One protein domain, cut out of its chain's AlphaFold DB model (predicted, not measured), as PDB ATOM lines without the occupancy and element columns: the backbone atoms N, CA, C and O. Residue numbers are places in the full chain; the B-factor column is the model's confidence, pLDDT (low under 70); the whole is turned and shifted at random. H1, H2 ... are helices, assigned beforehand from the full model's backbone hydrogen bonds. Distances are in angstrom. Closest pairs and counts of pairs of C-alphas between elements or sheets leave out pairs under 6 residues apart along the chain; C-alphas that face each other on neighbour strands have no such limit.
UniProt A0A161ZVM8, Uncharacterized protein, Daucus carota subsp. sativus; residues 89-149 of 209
ATOM      1  N   ASP A  89     150.997 266.545 230.825       92.88
ATOM      2  CA  ASP A  89     150.037 267.290 231.640       92.88
ATOM      3  C   ASP A  89     149.763 268.642 230.953       92.88
ATOM      4  O   ASP A  89     150.690 269.402 230.667       92.88
ATOM      5  N   ASP A  90     148.492 268.940 230.660       89.19
ATOM      6  CA  ASP A  90     148.026 270.237 230.132       89.19
ATOM      7  C   ASP A  90     148.741 270.750 228.866       89.19
ATOM      8  O   ASP A  90     148.955 271.950 228.683       89.19
ATOM      9  N   GLY A  91     149.105 269.852 227.951       87.31
ATOM     10  CA  GLY A  91     149.740 270.254 226.694       87.31
ATOM     11  C   GLY A  91     151.265 270.373 226.760       87.31
ATOM     12  O   GLY A  91     151.888 270.759 225.771       87.31
ATOM     13  N   ALA A  92     151.871 270.056 227.905       92.69
ATOM     14  CA  ALA A  92     153.311 270.108 228.112       92.69
ATOM     15  C   ALA A  92     153.837 268.814 228.748       92.69
ATOM     16  O   ALA A  92     153.096 268.019 229.329       92.69
ATOM     17  N   LEU A  93     155.154 268.602 228.654       93.56
ATOM     18  CA  LEU A  93     155.817 267.552 229.420       93.56
ATOM     19  C   LEU A  93     155.721 267.873 230.913       93.56
ATOM     20  O   LEU A  93     156.123 268.946 231.366       93.56
ATOM     21  N   SER A  94     155.214 266.913 231.678       96.50
ATOM     22  CA  SER A  94     155.125 266.993 233.127       96.50
ATOM     23  C   SER A  94     156.503 267.271 233.722       96.50
ATOM     24  O   SER A  94     157.514 266.701 233.299       96.50
ATOM     25  N   ARG A  95     156.560 268.087 234.779       97.06
ATOM     26  CA  ARG A  95     157.817 268.404 235.482       97.06
ATOM     27  C   ARG A  95     158.551 267.146 235.951       97.06
ATOM     28  O   ARG A  95     159.776 267.125 236.021       97.06
ATOM     29  N   ARG A  96     157.802 266.083 236.259       96.88
ATOM     30  CA  ARG A  96     158.366 264.785 236.631       96.88
ATOM     31  C   ARG A  96     159.116 264.133 235.470       96.88
ATOM     32  O   ARG A  96     160.198 263.605 235.698       96.88
ATOM     33  N   ALA A  97     158.566 264.195 234.259       96.44
ATOM     34  CA  ALA A  97     159.204 263.659 233.062       96.44
ATOM     35  C   ALA A  97     160.516 264.395 232.772       96.44
ATOM     36  O   ALA A  97     161.540 263.750 232.577       96.44
ATOM     37  N   ILE A  98     160.499 265.730 232.858       96.19
ATOM     38  CA  ILE A  98     161.688 266.574 232.670       96.19
ATOM     39  C   ILE A  98     162.781 266.200 233.680       96.19
ATOM     40  O   ILE A  98     163.891 265.883 233.281       96.19
ATOM     41  N   ASN A  99     162.451 266.100 234.973       97.56
ATOM     42  CA  ASN A  99     163.429 265.709 235.995       97.56
ATOM     43  C   ASN A  99     164.027 264.308 235.755       97.56
ATOM     44  O   ASN A  99     165.188 264.067 236.078       97.56
ATOM     45  N   ILE A 100     163.231 263.362 235.241       96.69
ATOM     46  CA  ILE A 100     163.707 262.010 234.914       96.69
ATOM     47  C   ILE A 100     164.650 262.058 233.706       96.69
ATOM     48  O   ILE A 100     165.689 261.398 233.740       96.69
ATOM     49  N   LEU A 101     164.325 262.842 232.677       95.56
ATOM     50  CA  LEU A 101     165.189 263.043 231.512       95.56
ATOM     51  C   LEU A 101     166.509 263.717 231.918       95.56
ATOM     52  O   LEU A 101     167.574 263.175 231.633       95.56
ATOM     53  N   ASP A 102     166.444 264.796 232.700       96.31
ATOM     54  CA  ASP A 102     167.614 265.532 233.200       96.31
ATOM     55  C   ASP A 102     168.519 264.671 234.095       96.31
ATOM     56  O   ASP A 102     169.731 264.868 234.145       96.31
ATOM     57  N   SER A 103     167.947 263.692 234.806       96.50
ATOM     58  CA  SER A 103     168.730 262.766 235.630       96.50
ATOM     59  C   SER A 103     169.603 261.805 234.816       96.50
ATOM     60  O   SER A 103     170.487 261.163 235.383       96.50
ATOM     61  N   GLY A 104     169.331 261.641 233.516       94.94
ATOM     62  CA  GLY A 104     170.027 260.688 232.648       94.94
ATOM     63  C   GLY A 104     169.740 259.212 232.957       94.94
ATOM     64  O   GLY A 104     170.319 258.327 232.329       94.94
ATOM     65  N   ALA A 105     168.826 258.898 233.884       93.69
ATOM     66  CA  ALA A 105     168.562 257.521 234.320       93.69
ATOM     67  C   ALA A 105     168.049 256.595 233.199       93.69
ATOM     68  O   ALA A 105     168.166 255.373 233.309       93.69
ATOM     69  N   LEU A 106     167.482 257.162 232.125       93.88
ATOM     70  CA  LEU A 106     166.953 256.415 230.981       93.88
ATOM     71  C   LEU A 106     167.998 256.116 229.894       93.88
ATOM     72  O   LEU A 106     167.754 255.256 229.047       93.88
ATOM     73  N   MET A 107     169.182 256.742 229.950       93.44
ATOM     74  CA  MET A 107     170.254 256.537 228.961       93.44
ATOM     75  C   MET A 107     170.750 255.087 228.917       93.44
ATOM     76  O   MET A 107     171.218 254.622 227.883       93.44
ATOM     77  N   LYS A 108     170.596 254.342 230.022       90.69
ATOM     78  CA  LYS A 108     170.945 252.915 230.097       90.69
ATOM     79  C   LYS A 108     170.069 252.018 229.215       90.69
ATOM     80  O   LYS A 108     170.482 250.913 228.883       90.69
ATOM     81  N   PHE A 109     168.863 252.470 228.857       90.50
ATOM     82  CA  PHE A 109     167.935 251.696 228.028       90.50
ATOM     83  C   PHE A 109     168.068 252.035 226.545       90.50
ATOM     84  O   PHE A 109     168.035 251.136 225.706       90.50
ATOM     85  N   ALA A 110     168.211 253.323 226.222       91.12
ATOM     86  CA  ALA A 110     168.388 253.787 224.854       91.12
ATOM     87  C   ALA A 110     169.164 255.116 224.803       91.12
ATOM     88  O   ALA A 110     168.932 255.988 225.644       91.12
ATOM     89  N   PRO A 111     170.027 255.318 223.789       90.88
ATOM     90  CA  PRO A 111     170.794 256.554 223.635       90.88
ATOM     91  C   PRO A 111     169.921 257.759 223.254       90.88
ATOM     92  O   PRO A 111     170.282 258.880 223.579       90.88
ATOM     93  N   PHE A 112     168.742 257.534 222.660       92.44
ATOM     94  CA  PHE A 112     167.812 258.594 222.240       92.44
ATOM     95  C   PHE A 112     167.336 259.499 223.387       92.44
ATOM     96  O   PHE A 112     166.848 260.598 223.153       92.44
ATOM     97  N   PHE A 113     167.465 259.051 224.641       93.75
ATOM     98  CA  PHE A 113     167.149 259.865 225.817       93.75
ATOM     99  C   PHE A 113     168.195 260.947 226.116       93.75
ATOM    100  O   PHE A 113     167.934 261.809 226.951       93.75
ATOM    101  N   ALA A 114     169.364 260.897 225.473       91.44
ATOM    102  CA  ALA A 114     170.416 261.905 225.598       91.44
ATOM    103  C   ALA A 114     170.299 263.032 224.561       91.44
ATOM    104  O   ALA A 114     170.999 264.039 224.669       91.44
ATOM    105  N   ASP A 115     169.450 262.854 223.547       94.00
ATOM    106  CA  ASP A 115     169.306 263.807 222.456       94.00
ATOM    107  C   ASP A 115     168.532 265.055 222.909       94.00
ATOM    108  O   ASP A 115     167.636 264.995 223.752       94.00
ATOM    109  N   VAL A 116     168.864 266.207 222.314       92.50
ATOM    110  CA  VAL A 116     168.184 267.490 222.584       92.50
ATOM    111  C   VAL A 116     166.714 267.442 222.151       92.50
ATOM    112  O   VAL A 116     165.854 268.056 222.781       92.50
ATOM    113  N   GLU A 117     166.422 266.697 221.083       93.81
ATOM    114  CA  GLU A 117     165.077 266.489 220.554       93.81
ATOM    115  C   GLU A 117     164.640 265.042 220.797       93.81
ATOM    116  O   GLU A 117     165.133 264.104 220.171       93.81
ATOM    117  N   LEU A 118     163.688 264.854 221.713       93.75
ATOM    118  CA  LEU A 118     163.216 263.526 222.089       93.75
ATOM    119  C   LEU A 118     162.215 262.984 221.057       93.75
ATOM    120  O   LEU A 118     161.063 263.423 220.993       93.75
ATOM    121  N   ASN A 119     162.622 261.970 220.292       95.44
ATOM    122  CA  ASN A 119     161.716 261.268 219.387       95.44
ATOM    123  C   ASN A 119     160.890 260.208 220.141       95.44
ATOM    124  O   ASN A 119     161.347 259.095 220.391       95.44
ATOM    125  N   LEU A 120     159.645 260.549 220.479       94.44
ATOM    126  CA  LEU A 120     158.719 259.689 221.231       94.44
ATOM    127  C   LEU A 120     158.296 258.409 220.493       94.44
ATOM    128  O   LEU A 120     157.924 257.427 221.140       94.44
ATOM    129  N   GLU A 121     158.361 258.420 219.162       95.25
ATOM    130  CA  GLU A 121     158.024 257.286 218.294       95.25
ATOM    131  C   GLU A 121     159.268 256.486 217.885       95.25
ATOM    132  O   GLU A 121     159.173 255.539 217.102       95.25
ATOM    133  N   ALA A 122     160.449 256.837 218.407       95.56
ATOM    134  CA  ALA A 122     161.626 256.014 218.213       95.56
ATOM    135  C   ALA A 122     161.417 254.653 218.885       95.56
ATOM    136  O   ALA A 122     160.959 254.546 220.030       95.56
ATOM    137  N   HIS A 123     161.760 253.607 218.142       93.62
ATOM    138  CA  HIS A 123     161.726 252.252 218.650       93.62
ATOM    139  C   HIS A 123     162.844 252.034 219.662       93.62
ATOM    140  O   HIS A 123     164.009 252.368 219.440       93.62
ATOM    141  N   VAL A 124     162.459 251.406 220.759       92.38
ATOM    142  CA  VAL A 124     163.348 250.792 221.731       92.38
ATOM    143  C   VAL A 124     163.210 249.271 221.582       92.38
ATOM    144  O   VAL A 124     162.536 248.755 220.685       92.38
ATOM    145  N   LYS A 125     163.916 248.520 222.418       88.00
ATOM    146  CA  LYS A 125     163.965 247.058 222.389       88.00
ATOM    147  C   LYS A 125     162.605 246.430 222.695       88.00
ATOM    148  O   LYS A 125     161.746 247.044 223.323       88.00
ATOM    149  N   ASN A 126     162.424 245.188 222.243       89.06
ATOM    150  CA  ASN A 126     161.231 244.371 222.496       89.06
ATOM    151  C   ASN A 126     159.899 245.033 222.106       89.06
ATOM    152  O   ASN A 126     158.864 244.789 222.719       89.06
ATOM    153  N   GLY A 127     159.929 245.864 221.058       90.94
ATOM    154  CA  GLY A 127     158.741 246.524 220.520       90.94
ATOM    155  C   GLY A 127     158.222 247.688 221.367       90.94
ATOM    156  O   GLY A 127     157.179 248.240 221.031       90.94
ATOM    157  N   PHE A 128     158.934 248.080 222.427       94.75
ATOM    158  CA  PHE A 128     158.611 249.285 223.180       94.75
ATOM    159  C   PHE A 128     159.021 250.534 222.404       94.75
ATOM    160  O   PHE A 128     160.022 250.533 221.688       94.75
ATOM    161  N   PHE A 129     158.279 251.618 222.586       95.69
ATOM    162  CA  PHE A 129     158.662 252.939 222.101       95.69
ATOM    163  C   PHE A 129     159.216 253.801 223.237       95.69
ATOM    164  O   PHE A 129     158.970 253.545 224.421       95.69
ATOM    165  N   VAL A 130     159.927 254.875 222.884       95.69
ATOM    166  CA  VAL A 130     160.443 255.863 223.851       95.69
ATOM    167  C   VAL A 130     159.323 256.405 224.747       95.69
ATOM    168  O   VAL A 130     159.507 256.499 225.965       95.69
ATOM    169  N   LYS A 131     158.142 256.686 224.179       95.88
ATOM    170  CA  LYS A 131     156.959 257.119 224.945       95.88
ATOM    171  C   LYS A 131     156.527 256.115 226.016       95.88
ATOM    172  O   LYS A 131     156.170 256.533 227.115       95.88
ATOM    173  N   ASP A 132     156.603 254.813 225.746       95.62
ATOM    174  CA  ASP A 132     156.174 253.783 226.696       95.62
ATOM    175  C   ASP A 132     157.142 253.716 227.877       95.62
ATOM    176  O   ASP A 132     156.729 253.722 229.036       95.62
ATOM    177  N   ILE A 133     158.446 253.737 227.598       95.88
ATOM    178  CA  ILE A 133     159.482 253.740 228.638       95.88
ATOM    179  C   ILE A 133     159.367 254.992 229.507       95.88
ATOM    180  O   ILE A 133     159.380 254.895 230.737       95.88
ATOM    181  N   LEU A 134     159.199 256.161 228.883       96.44
ATOM    182  CA  LEU A 134     159.015 257.417 229.605       96.44
ATOM    183  C   LEU A 134     157.740 257.390 230.459       96.44
ATOM    184  O   LEU A 134     157.742 257.873 231.595       96.44
ATOM    185  N   HIS A 135     156.669 256.781 229.950       96.69
ATOM    186  CA  HIS A 135     155.427 256.582 230.685       96.69
ATOM    187  C   HIS A 135     155.631 255.711 231.931       96.69
ATOM    188  O   HIS A 135     155.285 256.141 233.034       96.69
ATOM    189  N   TYR A 136     156.258 254.541 231.793       96.25
ATOM    190  CA  TYR A 136     156.561 253.660 232.926       96.25
ATOM    191  C   TYR A 136     157.511 254.309 233.942       96.25
ATOM    192  O   TYR A 136     157.345 254.132 235.153       96.25
ATOM    193  N   ALA A 137     158.473 255.110 233.482       96.56
ATOM    194  CA  ALA A 137     159.358 255.876 234.356       96.56
ATOM    195  C   ALA A 137     158.587 256.935 235.162       96.56
ATOM    196  O   ALA A 137     158.758 257.038 236.381       96.56
ATOM    197  N   CYS A 138     157.674 257.665 234.515       96.69
ATOM    198  CA  CYS A 138     156.806 258.636 235.183       96.69
ATOM    199  C   CYS A 138     155.828 257.970 236.156       96.69
ATOM    200  O   CYS A 138     155.517 258.551 237.193       96.69
ATOM    201  N   LEU A 139     155.381 256.745 235.880       96.12
ATOM    202  CA  LEU A 139     154.576 255.962 236.819       96.12
ATOM    203  C   LEU A 139     155.404 255.369 237.971       96.12
ATOM    204  O   LEU A 139     154.850 255.067 239.027       96.12
ATOM    205  N   GLY A 140     156.724 255.241 237.813       95.81
ATOM    206  CA  GLY A 140     157.592 254.539 238.763       95.81
ATOM    207  C   GLY A 140     157.465 253.014 238.685       95.81
ATOM    208  O   GLY A 140     157.860 252.317 239.613       95.81
ATOM    209  N   THR A 141     156.914 252.495 237.590       96.25
ATOM    210  CA  THR A 141     156.726 251.059 237.327       96.25
ATOM    211  C   THR A 141     157.771 250.499 236.364       96.25
ATOM    212  O   THR A 141     157.685 249.340 235.968       96.25
ATOM    213  N   LEU A 142     158.797 251.288 236.026       93.25
ATOM    214  CA  LEU A 142     159.863 250.897 235.103       93.25
ATOM    215  C   LEU A 142     160.591 249.611 235.526       93.25
ATOM    216  O   LEU A 142     160.925 248.804 234.669       93.25
ATOM    217  N   GLY A 143     160.750 249.361 236.830       92.75
ATOM    218  CA  GLY A 143     161.361 248.124 237.334       92.75
ATOM    219  C   GLY A 143     160.599 246.845 236.949       92.75
ATOM    220  O   GLY A 143     161.191 245.773 236.902       92.75
ATOM    221  N   LEU A 144     159.303 246.945 236.622       92.50
ATOM    222  CA  LEU A 144     158.506 245.808 236.147       92.50
ATOM    223  C   LEU A 144     158.765 245.469 234.681       92.50
ATOM    224  O   LEU A 144     158.493 244.350 234.277       92.50
ATOM    225  N   VAL A 145     159.245 246.419 233.882       91.56
ATOM    226  CA  VAL A 145     159.577 246.199 232.464       91.56
ATOM    227  C   VAL A 145     161.083 246.184 232.230       91.56
ATOM    228  O   VAL A 145     161.532 245.843 231.143       91.56
ATOM    229  N   GLU A 146     161.880 246.502 233.251       91.56
ATOM    230  CA  GLU A 146     163.337 246.568 233.175       91.56
ATOM    231  C   GLU A 146     163.940 245.255 232.673       91.56
ATOM    232  O   GLU A 146     164.778 245.300 231.784       91.56
ATOM    233  N   PHE A 147     163.457 244.090 233.113       88.81
ATOM    234  CA  PHE A 147     163.949 242.795 232.614       88.81
ATOM    235  C   PHE A 147     163.644 242.541 231.127       88.81
ATOM    236  O   PHE A 147     164.294 241.709 230.505       88.81
ATOM    237  N   MET A 148     162.653 243.233 230.556       89.31
ATOM    238  CA  MET A 148     162.347 243.187 229.123       89.31
ATOM    239  C   MET A 148     163.142 244.232 228.335       89.31
ATOM    240  O   MET A 148     163.160 244.179 227.113       89.31
ATOM    241  N   LEU A 149     163.742 245.219 228.993       87.56
ATOM    242  CA  LEU A 149     164.508 246.289 228.344       87.56
ATOM    243  C   LEU A 149     166.015 246.074 228.478       87.56
ATOM    244  O   LEU A 149     166.786 246.501 227.616       87.56
TER     245      LEU A 149
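What this domain is: This is residues 89 to 149 of the 209 residues of an uncharacterized protein of Daucus carota subsp. sativus (UniProt A0A161ZVM8). The longest helix, H3, has H1 packed steeply on it, while the short helices H2 and H4 lie off it on loops and touch no helix. A long loop, residues 115 to 129, joins H2 to H3. The printed part has 61 residues, with four named helices in the order H1, H2, H3, H4 and no named strand; the class is all helix, with 26 residues in helices, under half. It is compact, radius of gyration of the C-alphas 10.9 A, spanning 30 by 22 by 20 A.

Where its parts are: H3, residues 130 to 139, is 14.2 A long and begins at C-alpha 130 (160.443, 255.863, 223.851). H1, residues 95 to 102, is 10.5 A long and begins at C-alpha 95 (157.817, 268.404, 235.482). H2 is residues 111 to 114 and H4 residues 146 to 149.

How they stand to each other: H3 and H1 touch at a steep tilt of 60 degrees, opposite ways; their closest C-alphas, Ala 97 and Cys 138, are 6.0 A apart. H1 and H2 are close but not clearly touching, the closest C-alphas, Leu 101 and Phe 113, 6.8 A apart. H2 and H3 are only just apart, at 8.0 A; H4 is apart from H1, H2 and H3. Every O i to N i+4 pair is within hydrogen-bond range in H1 and H3; H2 and H4 are too short for one.

The domain as a whole: The C-alphas farthest apart, Asp 90 and Phe 147, are 31.8 A apart. The printed part has no cut, the link H2 to H3 is long, and no printed residue is under 70 in pLDDT.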